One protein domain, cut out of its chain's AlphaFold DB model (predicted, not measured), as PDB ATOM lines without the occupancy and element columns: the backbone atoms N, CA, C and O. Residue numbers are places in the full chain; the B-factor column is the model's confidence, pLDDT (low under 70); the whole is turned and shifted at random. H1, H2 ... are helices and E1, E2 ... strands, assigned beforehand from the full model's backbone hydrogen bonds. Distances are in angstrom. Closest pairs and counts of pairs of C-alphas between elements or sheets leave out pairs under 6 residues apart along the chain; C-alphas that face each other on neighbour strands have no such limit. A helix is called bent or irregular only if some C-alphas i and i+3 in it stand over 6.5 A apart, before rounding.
ATOM      1  N   SER A  58     221.556  43.719 149.014       87.56
ATOM      2  CA  SER A  58     220.402  43.197 148.296       87.56
ATOM      3  C   SER A  58     219.420  42.538 149.259       87.56
ATOM      4  O   SER A  58     219.773  42.039 150.330       87.56
ATOM      5  N   MET A  59     218.138  42.584 148.897       90.75
ATOM      6  CA  MET A  59     217.076  41.985 149.696       90.75
ATOM      7  C   MET A  59     216.909  40.519 149.307       90.75
ATOM      8  O   MET A  59     216.559  40.201 148.169       90.75
ATOM      9  N   PHE A  60     217.122  39.618 150.260       90.62
ATOM     10  CA  PHE A  60     216.897  38.194 150.084       90.62
ATOM     11  C   PHE A  60     215.526  37.811 150.638       90.62
ATOM     12  O   PHE A  60     215.175  38.153 151.763       90.62
ATOM     13  N   THR A  61     214.738  37.082 149.844       91.50
ATOM     14  CA  THR A  61     213.390  36.653 150.229       91.50
ATOM     15  C   THR A  61     213.231  35.154 150.050       91.50
ATOM     16  O   THR A  61     213.317  34.648 148.932       91.50
ATOM     17  N   HIS A  62     212.918  34.454 151.141       90.31
ATOM     18  CA  HIS A  62     212.658  33.021 151.125       90.31
ATOM     19  C   HIS A  62     211.158  32.738 151.265       90.31
ATOM     20  O   HIS A  62     210.574  32.841 152.348       90.31
ATOM     21  N   LYS A  63     210.521  32.359 150.150       88.44
ATOM     22  CA  LYS A  63     209.055  32.214 150.046       88.44
ATOM     23  C   LYS A  63     208.482  31.143 150.975       88.44
ATOM     24  O   LYS A  63     207.420  31.347 151.555       88.44
ATOM     25  N   LEU A  64     209.180  30.017 151.127       88.25
ATOM     26  CA  LEU A  64     208.691  28.865 151.896       88.25
ATOM     27  C   LEU A  64     208.771  29.093 153.407       88.25
ATOM     28  O   LEU A  64     207.870  28.699 154.143       88.25
ATOM     29  N   CYS A  65     209.814  29.790 153.857       86.88
ATOM     30  CA  CYS A  65     209.968  30.174 155.262       86.88
ATOM     31  C   CYS A  65     209.260  31.477 155.620       86.88
ATOM     32  O   CYS A  65     209.201  31.825 156.796       86.88
ATOM     33  N   LYS A  66     208.732  32.195 154.620       91.62
ATOM     34  CA  LYS A  66     208.048  33.475 154.805       91.62
ATOM     35  C   LYS A  66     208.925  34.488 155.551       91.62
ATOM     36  O   LYS A  66     208.464  35.143 156.480       91.62
ATOM     37  N   ILE A  67     210.188  34.600 155.142       91.88
ATOM     38  CA  ILE A  67     211.145  35.573 155.684       91.88
ATOM     39  C   ILE A  67     211.769  36.389 154.557       91.88
ATOM     40  O   ILE A  67     211.984  35.881 153.451       91.88
ATOM     41  N   SER A  68     212.071  37.646 154.853       92.69
ATOM     42  CA  SER A  68     212.824  38.544 153.989       92.69
ATOM     43  C   SER A  68     213.793  39.362 154.836       92.69
ATOM     44  O   SER A  68     213.420  39.841 155.903       92.69
ATOM     45  N   PHE A  69     215.046  39.469 154.409       93.31
ATOM     46  CA  PHE A  69     216.083  40.210 155.125       93.31
ATOM     47  C   PHE A  69     217.130  40.743 154.149       93.31
ATOM     48  O   PHE A  69     217.232  40.286 153.008       93.31
ATOM     49  N   VAL A  70     217.901  41.734 154.588       92.44
ATOM     50  CA  VAL A  70     218.911  42.390 153.753       92.44
ATOM     51  C   VAL A  70     220.273  41.744 153.992       92.44
ATOM     52  O   VAL A  70     220.667  41.526 155.137       92.44
ATOM     53  N   ILE A  71     221.001  41.457 152.913       91.12
ATOM     54  CA  ILE A  71     222.353  40.895 152.958       91.12
ATOM     55  C   ILE A  71     223.316  41.675 152.064       91.12
ATOM     56  O   ILE A  71     222.893  42.227 151.049       91.12
ATOM     57  N   PRO A  72     224.608  41.733 152.417       90.06
ATOM     58  CA  PRO A  72     225.609  42.291 151.526       90.06
ATOM     59  C   PRO A  72     225.871  41.357 150.338       90.06
ATOM     60  O   PRO A  72     225.945  40.137 150.489       90.06
ATOM     61  N   ASP A  73     226.092  41.944 149.160       85.88
ATOM     62  CA  ASP A  73     226.389  41.224 147.910       85.88
ATOM     63  C   ASP A  73     227.749  40.498 147.939       85.88
ATOM     64  O   ASP A  73     228.092  39.755 147.019       85.88
ATOM     65  N   THR A  74     228.548  40.709 148.989       84.25
ATOM     66  CA  THR A  74     229.795  39.969 149.222       84.25
ATOM     67  C   THR A  74     229.541  38.505 149.575       84.25
ATOM     68  O   THR A  74     230.421  37.669 149.358       84.25
ATOM     69  N   LEU A  75     228.342  38.182 150.074       86.81
ATOM     70  CA  LEU A  75     227.970  36.834 150.476       86.81
ATOM     71  C   LEU A  75     227.561  35.992 149.274       86.81
ATOM     72  O   LEU A  75     226.629  36.316 148.536       86.81
ATOM     73  N   LYS A  76     228.217  34.843 149.118       84.38
ATOM     74  CA  LYS A  76     227.839  33.855 148.111       84.38
ATOM     75  C   LYS A  76     226.813  32.903 148.698       84.38
ATOM     76  O   LYS A  76     227.053  32.252 149.713       84.38
ATOM     77  N   LYS A  77     225.673  32.783 148.025       86.06
ATOM     78  CA  LYS A  77     224.682  31.750 148.325       86.06
ATOM     79  C   LYS A  77     225.185  30.415 147.779       86.06
ATOM     80  O   LYS A  77     225.310  30.264 146.568       86.06
ATOM     81  N   ILE A  78     225.465  29.463 148.662       84.12
ATOM     82  CA  ILE A  78     225.997  28.149 148.261       84.12
ATOM     83  C   ILE A  78     224.894  27.122 148.134       84.12
ATOM     84  O   ILE A  78     224.894  26.305 147.216       84.12
ATOM     85  N   LYS A  79     223.942  27.170 149.061       82.50
ATOM     86  CA  LYS A  79     222.851  26.214 149.097       82.50
ATOM     87  C   LYS A  79     221.567  26.932 149.440       82.50
ATOM     88  O   LYS A  79     221.481  27.611 150.459       82.50
ATOM     89  N   GLU A  80     220.575  26.743 148.588       85.75
ATOM     90  CA  GLU A  80     219.183  27.060 148.867       85.75
ATOM     91  C   GLU A  80     218.414  25.747 148.822       85.75
ATOM     92  O   GLU A  80     218.585  24.923 147.926       85.75
ATOM     93  N   SER A  81     217.629  25.500 149.851       86.31
ATOM     94  CA  SER A  81     216.781  24.330 149.987       86.31
ATOM     95  C   SER A  81     215.403  24.798 150.414       86.31
ATOM     96  O   SER A  81     215.232  25.912 150.894       86.31
ATOM     97  N   SER A  82     214.407  23.929 150.293       85.44
ATOM     98  CA  SER A  82     213.018  24.280 150.598       85.44
ATOM     99  C   SER A  82     212.805  24.798 152.028       85.44
ATOM    100  O   SER A  82     211.832  25.496 152.306       85.44
ATOM    101  N   VAL A  83     213.708  24.443 152.946       88.62
ATOM    102  CA  VAL A  83     213.615  24.740 154.381       88.62
ATOM    103  C   VAL A  83     214.816  25.506 154.931       88.62
ATOM    104  O   VAL A  83     214.786  25.888 156.096       88.62
ATOM    105  N   SER A  84     215.869  25.730 154.145       89.50
ATOM    106  CA  SER A  84     217.115  26.311 154.649       89.50
ATOM    107  C   SER A  84     217.926  26.993 153.557       89.50
ATOM    108  O   SER A  84     217.825  26.643 152.380       89.50
ATOM    109  N   ALA A  85     218.766  27.947 153.949       91.25
ATOM    110  CA  ALA A  85     219.791  28.485 153.064       91.25
ATOM    111  C   ALA A  85     221.102  28.737 153.814       91.25
ATOM    112  O   ALA A  85     221.100  29.014 155.015       91.25
ATOM    113  N   ILE A  86     222.211  28.625 153.082       91.31
ATOM    114  CA  ILE A  86     223.579  28.790 153.582       91.31
ATOM    115  C   ILE A  86     224.310  29.812 152.709       91.31
ATOM    116  O   ILE A  86     224.319  29.707 151.475       91.31
ATOM    117  N   PHE A  87     224.938  30.776 153.375       91.25
ATOM    118  CA  PHE A  87     225.722  31.852 152.793       91.25
ATOM    119  C   PHE A  87     227.153  31.802 153.326       91.25
ATOM    120  O   PHE A  87     227.383  31.676 154.534       91.25
ATOM    121  N   GLU A  88     228.107  31.943 152.413       90.12
ATOM    122  CA  GLU A  88     229.530  31.960 152.730       90.12
ATOM    123  C   GLU A  88     230.207  33.256 152.304       90.12
ATOM    124  O   GLU A  88     229.883  33.858 151.276       90.12
ATOM    125  N   GLU A  89     231.213  33.627 153.088       87.62
ATOM    126  CA  GLU A  89     232.176  34.670 152.774       87.62
ATOM    127  C   GLU A  89     233.581  34.074 152.901       87.62
ATOM    128  O   GLU A  89     233.928  33.512 153.936       87.62
ATOM    129  N   ASN A  90     234.391  34.159 151.842       84.25
ATOM    130  CA  ASN A  90     235.764  33.629 151.823       84.25
ATOM    131  C   ASN A  90     235.886  32.160 152.297       84.25
ATOM    132  O   ASN A  90     236.816  31.821 153.023       84.25
ATOM    133  N   SER A  91     234.946  31.300 151.885       79.69
ATOM    134  CA  SER A  91     234.865  29.872 152.253       79.69
ATOM    135  C   SER A  91     234.523  29.579 153.721       79.69
ATOM    136  O   SER A  91     234.642  28.439 154.163       79.69
ATOM    137  N   ASN A  92     234.084  30.588 154.480       85.00
ATOM    138  CA  ASN A  92     233.534  30.412 155.820       85.00
ATOM    139  C   ASN A  92     232.017  30.605 155.787       85.00
ATOM    140  O   ASN A  92     231.517  31.581 155.223       85.00
ATOM    141  N   THR A  93     231.273  29.697 156.424       84.81
ATOM    142  CA  THR A  93     229.831  29.870 156.635       84.81
ATOM    143  C   THR A  93     229.595  30.984 157.645       84.81
ATOM    144  O   THR A  93     229.848  30.818 158.834       84.81
ATOM    145  N   VAL A  94     229.093  32.118 157.162       90.75
ATOM    146  CA  VAL A  94     228.841  33.315 157.983       90.75
ATOM    147  C   VAL A  94     227.366  33.501 158.312       90.75
ATOM    148  O   VAL A  94     227.019  34.172 159.281       90.75
ATOM    149  N   LEU A  95     226.478  32.905 157.516       91.31
ATOM    150  CA  LEU A  95     225.044  32.963 157.740       91.31
ATOM    151  C   LEU A  95     224.400  31.674 157.240       91.31
ATOM    152  O   LEU A  95     224.522  31.299 156.078       91.31
ATOM    153  N   SER A  96     223.653  31.019 158.113       92.25
ATOM    154  CA  SER A  96     222.741  29.952 157.729       92.25
ATOM    155  C   SER A  96     221.437  30.087 158.493       92.25
ATOM    156  O   SER A  96     221.408  30.543 159.639       92.25
ATOM    157  N   PHE A  97     220.341  29.705 157.851       92.62
ATOM    158  CA  PHE A  97     219.056  29.619 158.522       92.62
ATOM    159  C   PHE A  97     218.330  28.340 158.139       92.62
ATOM    160  O   PHE A  97     218.504  27.811 157.039       92.62
ATOM    161  N   THR A  98     217.486  27.859 159.046       92.88
ATOM    162  CA  THR A  98     216.603  26.722 158.812       92.88
ATOM    163  C   THR A  98     215.249  26.939 159.469       92.88
ATOM    164  O   THR A  98     215.137  27.521 160.543       92.88
ATOM    165  N   CYS A  99     214.207  26.473 158.803       89.88
ATOM    166  CA  CYS A  99     212.816  26.560 159.242       89.88
ATOM    167  C   CYS A  99     212.289  25.190 159.676       89.88
ATOM    168  O   CYS A  99     211.085  25.007 159.870       89.88
ATOM    169  N   ASP A 100     213.195  24.217 159.766       89.38
ATOM    170  CA  ASP A 100     212.930  22.909 160.330       89.38
ATOM    171  C   ASP A 100     212.881  22.988 161.862       89.38
ATOM    172  O   ASP A 100     213.547  23.817 162.484       89.38
ATOM    173  N   LYS A 101     212.105  22.095 162.477       85.44
ATOM    174  CA  LYS A 101     211.915  22.009 163.930       85.44
ATOM    175  C   LYS A 101     213.203  21.637 164.671       85.44
ATOM    176  O   LYS A 101     213.326  21.950 165.847       85.44
ATOM    177  N   ASN A 102     214.149  21.007 163.975       85.94
ATOM    178  CA  ASN A 102     215.430  20.546 164.518       85.94
ATOM    179  C   ASN A 102     216.586  21.523 164.236       85.94
ATOM    180  O   ASN A 102     217.745  21.117 164.160       85.94
ATOM    181  N   GLY A 103     216.280  22.801 164.005       81.81
ATOM    182  CA  GLY A 103     217.298  23.809 163.748       81.81
ATOM    183  C   GLY A 103     218.165  24.125 164.966       81.81
ATOM    184  O   GLY A 103     217.743  23.985 166.109       81.81
ATOM    185  N   SER A 104     219.387  24.583 164.698       82.69
ATOM    186  CA  SER A 104     220.318  25.091 165.709       82.69
ATOM    187  C   SER A 104     220.527  26.596 165.515       82.69
ATOM    188  O   SER A 104     220.490  27.089 164.383       82.69
ATOM    189  N   GLY A 105     220.726  27.323 166.615       87.25
ATOM    190  CA  GLY A 105     220.964  28.768 166.628       87.25
ATOM    191  C   GLY A 105     219.838  29.581 167.270       87.25
ATOM    192  O   GLY A 105     219.043  29.079 168.063       87.25
ATOM    193  N   SER A 106     219.785  30.871 166.936       88.56
ATOM    194  CA  SER A 106     218.790  31.803 167.472       88.56
ATOM    195  C   SER A 106     217.433  31.567 166.818       88.56
ATOM    196  O   SER A 106     217.258  31.830 165.628       88.56
ATOM    197  N   ALA A 107     216.466  31.080 167.592       90.94
ATOM    198  CA  ALA A 107     215.099  30.882 167.128       90.94
ATOM    199  C   ALA A 107     214.337  32.214 167.087       90.94
ATOM    200  O   ALA A 107     214.300  32.960 168.067       90.94
ATOM    201  N   LYS A 108     213.683  32.498 165.961       90.88
ATOM    202  CA  LYS A 108     212.730  33.603 165.815       90.88
ATOM    203  C   LYS A 108     211.378  33.037 165.402       90.88
ATOM    204  O   LYS A 108     211.294  32.238 164.471       90.88
ATOM    205  N   LEU A 109     210.324  33.429 166.110       91.00
ATOM    206  CA  LEU A 109     208.959  33.003 165.822       91.00
ATOM    207  C   LEU A 109     208.344  33.926 164.772       91.00
ATOM    208  O   LEU A 109     208.276  35.137 164.974       91.00
ATOM    209  N   ASN A 110     207.853  33.351 163.677       89.56
ATOM    210  CA  ASN A 110     207.073  34.095 162.705       89.56
ATOM    211  C   ASN A 110     205.653  34.335 163.265       89.56
ATOM    212  O   ASN A 110     204.918  33.361 163.460       89.56
ATOM    213  N   PRO A 111     205.227  35.594 163.481       89.12
ATOM    214  CA  PRO A 111     203.921  35.906 164.066       89.12
ATOM    215  C   PRO A 111     202.736  35.540 163.158       89.12
ATOM    216  O   PRO A 111     201.622  35.396 163.647       89.12
ATOM    217  N   TYR A 112     202.955  35.376 161.850       89.81
ATOM    218  CA  TYR A 112     201.899  35.066 160.882       89.81
ATOM    219  C   TYR A 112     201.677  33.567 160.701       89.81
ATOM    220  O   TYR A 112     200.554  33.128 160.480       89.81
ATOM    221  N   THR A 113     202.747  32.773 160.781       87.69
ATOM    222  CA  THR A 113     202.677  31.323 160.537       87.69
ATOM    223  C   THR A 113     202.798  30.486 161.805       87.69
ATOM    224  O   THR A 113     202.541  29.284 161.759       87.69
ATOM    225  N   GLY A 114     203.235  31.081 162.923       86.69
ATOM    226  CA  GLY A 114     203.528  30.369 164.169       86.69
ATOM    227  C   GLY A 114     204.732  29.422 164.077       86.69
ATOM    228  O   GLY A 114     204.961  28.630 164.988       86.69
ATOM    229  N   LYS A 115     205.501  29.468 162.981       88.38
ATOM    230  CA  LYS A 115     206.686  28.626 162.776       88.38
ATOM    231  C   LYS A 115     207.939  29.319 163.295       88.38
ATOM    232  O   LYS A 115     208.085  30.532 163.151       88.38
ATOM    233  N   GLN A 116     208.852  28.539 163.869       91.06
ATOM    234  CA  GLN A 116     210.165  29.028 164.277       91.06
ATOM    235  C   GLN A 116     211.162  28.894 163.127       91.06
ATOM    236  O   GLN A 116     211.176  27.895 162.410       91.06
ATOM    237  N   THR A 117     211.998  29.912 162.971       91.50
ATOM    238  CA  THR A 117     213.144  29.916 162.066       91.50
ATOM    239  C   THR A 117     214.404  30.100 162.893       91.50
ATOM    240  O   THR A 117     214.503  31.058 163.661       91.50
ATOM    241  N   PHE A 118     215.349  29.183 162.750       93.00
ATOM    242  CA  PHE A 118     216.617  29.179 163.459       93.00
ATOM    243  C   PHE A 118     217.680  29.835 162.593       93.00
ATOM    244  O   PHE A 118     217.866  29.440 161.443       93.00
ATOM    245  N   PHE A 119     218.372  30.819 163.153       92.50
ATOM    246  CA  PHE A 119     219.458  31.532 162.495       92.50
ATOM    247  C   PHE A 119     220.780  31.246 163.201       92.50
ATOM    248  O   PHE A 119     220.913  31.450 164.409       92.50
ATOM    249  N   THR A 120     221.774  30.822 162.433       93.00
ATOM    250  CA  THR A 120     223.175  30.784 162.848       93.00
ATOM    251  C   THR A 120     223.904  31.851 162.044       93.00
ATOM    252  O   THR A 120     224.115  31.693 160.841       93.00
ATOM    253  N   VAL A 121     224.206  32.969 162.699       92.56
ATOM    254  CA  VAL A 121     224.767  34.175 162.079       92.56
ATOM    255  C   VAL A 121     226.062  34.535 162.785       92.56
ATOM    256  O   VAL A 121     226.127  34.474 164.014       92.56
ATOM    257  N   ASP A 122     227.068  34.943 162.020       91.94
ATOM    258  CA  ASP A 122     228.259  35.567 162.576       91.94
ATOM    259  C   ASP A 122     227.903  36.869 163.314       91.94
ATOM    260  O   ASP A 122     226.995  37.615 162.930       91.94
ATOM    261  N   LYS A 123     228.650  37.174 164.377       88.31
ATOM    262  CA  LYS A 123     228.405  38.339 165.235       88.31
ATOM    263  C   LYS A 123     228.400  39.661 164.455       88.31
ATOM    264  O   LYS A 123     227.675  40.580 164.828       88.31
ATOM    265  N   SER A 124     229.178  39.752 163.374       85.88
ATOM    266  CA  SER A 124     229.248  40.941 162.513       85.88
ATOM    267  C   SER A 124     227.948  41.222 161.745       85.88
ATOM    268  O   SER A 124     227.610  42.383 161.516       85.88
ATOM    269  N   LEU A 125     227.194  40.180 161.386       87.69
ATOM    270  CA  LEU A 125     225.956  40.281 160.606       87.69
ATOM    271  C   LEU A 125     224.698  40.212 161.475       87.69
ATOM    272  O   LEU A 125     223.610  40.540 161.002       87.69
ATOM    273  N   GLN A 126     224.831  39.826 162.744       89.62
ATOM    274  CA  GLN A 126     223.701  39.639 163.648       89.62
ATOM    275  C   GLN A 126     222.833  40.898 163.771       89.62
ATOM    276  O   GLN A 126     221.628  40.833 163.543       89.62
ATOM    277  N   THR A 127     223.446  42.062 164.007       90.69
ATOM    278  CA  THR A 127     222.734  43.347 164.099       90.69
ATOM    279  C   THR A 127     222.012  43.714 162.803       90.69
ATOM    280  O   THR A 127     220.919  44.277 162.835       90.69
ATOM    281  N   LEU A 128     222.606  43.401 161.645       89.88
ATOM    282  CA  LEU A 128     221.987  43.681 160.350       89.88
ATOM    283  C   LEU A 128     220.741  42.816 160.152       89.88
ATOM    284  O   LEU A 128     219.689  43.330 159.773       89.88
ATOM    285  N   ILE A 129     220.848  41.519 160.440       91.00
ATOM    286  CA  ILE A 129     219.729  40.584 160.323       91.00
ATOM    287  C   ILE A 129     218.627  40.962 161.311       91.00
ATOM    288  O   ILE A 129     217.482  41.089 160.898       91.00
ATOM    289  N   ASP A 130     218.946  41.217 162.580       90.31
ATOM    290  CA  ASP A 130     217.934  41.557 163.586       90.31
ATOM    291  C   ASP A 130     217.151  42.835 163.238       90.31
ATOM    292  O   ASP A 130     215.949  42.898 163.491       90.31
ATOM    293  N   ASN A 131     217.796  43.820 162.604       91.25
ATOM    294  CA  ASN A 131     217.145  45.071 162.203       91.25
ATOM    295  C   ASN A 131     216.391  44.988 160.868       91.25
ATOM    296  O   ASN A 131     215.523  45.820 160.609       91.25
ATOM    297  N   THR A 132     216.734  44.036 159.998       92.94
ATOM    298  CA  THR A 132     216.174  43.952 158.633       92.94
ATOM    299  C   THR A 132     215.296  42.729 158.404       92.94
ATOM    300  O   THR A 132     214.623  42.647 157.376       92.94
ATOM    301  N   LEU A 133     215.273  41.784 159.346       92.75
ATOM    302  CA  LEU A 133     214.437  40.600 159.278       92.75
ATOM    303  C   LEU A 133     212.964  40.991 159.364       92.75
ATOM    304  O   LEU A 133     212.474  41.504 160.368       92.75
ATOM    305  N   THR A 134     212.243  40.660 158.305       93.19
ATOM    306  CA  THR A 134     210.802  40.837 158.195       93.19
ATOM    307  C   THR A 134     210.146  39.498 157.904       93.19
ATOM    308  O   THR A 134     210.619  38.692 157.097       93.19
ATOM    309  N   PHE A 135     209.034  39.243 158.587       91.44
ATOM    310  CA  PHE A 135     208.210  38.073 158.334       91.44
ATOM    311  C   PHE A 135     207.144  38.410 157.298       91.44
ATOM    312  O   PHE A 135     206.504  39.458 157.353       91.44
ATOM    313  N   LEU A 136     206.955  37.503 156.350       89.56
ATOM    314  CA  LEU A 136     205.937  37.610 155.318       89.56
ATOM    315  C   LEU A 136     204.652  36.920 155.774       89.56
ATOM    316  O   LEU A 136     204.690  35.944 156.530       89.56
TER     317      LEU A 136
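Overview. This is residues 58 to 136 of the 137 residues of an uncharacterized protein of Candidatus Roizmanbacteria bacterium (UniProt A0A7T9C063). Picture a twisted five-stranded sheet, E3 to E7, with a second layer over one face: the hairpin E1 and E2, with helix H1 next to E2. No named element covers the sheet's other face, and residues 134 to 135 of the tail pair with E2. The printed part has 79 residues in the order E1 E2 E3 E4 E5 E6 E7 H1, mostly strand. The large sheet runs E3 E4 E5 E7 E6, all antiparallel. It is compact, radius of gyration of the C-alphas 11.5 A, spanning 34 by 24 by 21 A.

Along the chain. Find C-alpha 58 at (220.402, 43.197, 148.296), where E1 begins; it runs to residue 62. E2 spans residues 67 to 72, and E3 residues 76 to 81. E4, residues 84 to 89, is 17.3 A long; E5, residues 92 to 98, 17.6 A. Next come E6, residues 106 to 109, and E7, residues 116 to 121. H1, residues 123 to 132, ends at C-alpha 132, (216.174, 43.952, 158.633); it is irregular, C-alphas 124 and 127 being 7.1 A apart.

Arrangement. In the large sheet, E3, E4 and E5 form a meander, each strand the antiparallel neighbour of the one before: look at N 78 and O 86, 3.0 A, and N 87 and O 95, 2.8 A. E5 and E7 are antiparallel neighbours, with N 96 and O 120 within hydrogen-bond range at 2.8 A; hairpin E6 and E7 has N 108 and O 117, 2.8 A. H1 is on this sheet, at a height of 8.2 A. Its closest C-alphas to E2 are Thr 132 and Phe 69, 5.1 A. In hairpin E1 and E2, N 60 and O 69 are 2.8 A apart. In H1, 4 of 6 O i to N i+4 pairs are within hydrogen-bond range.

Size, cuts and confidence. The two farthest C-alphas, Asn 90 and Tyr 112, are 35.1 A apart. The printed part has no cut, no link is long, and no printed residue is under 70 in pLDDT.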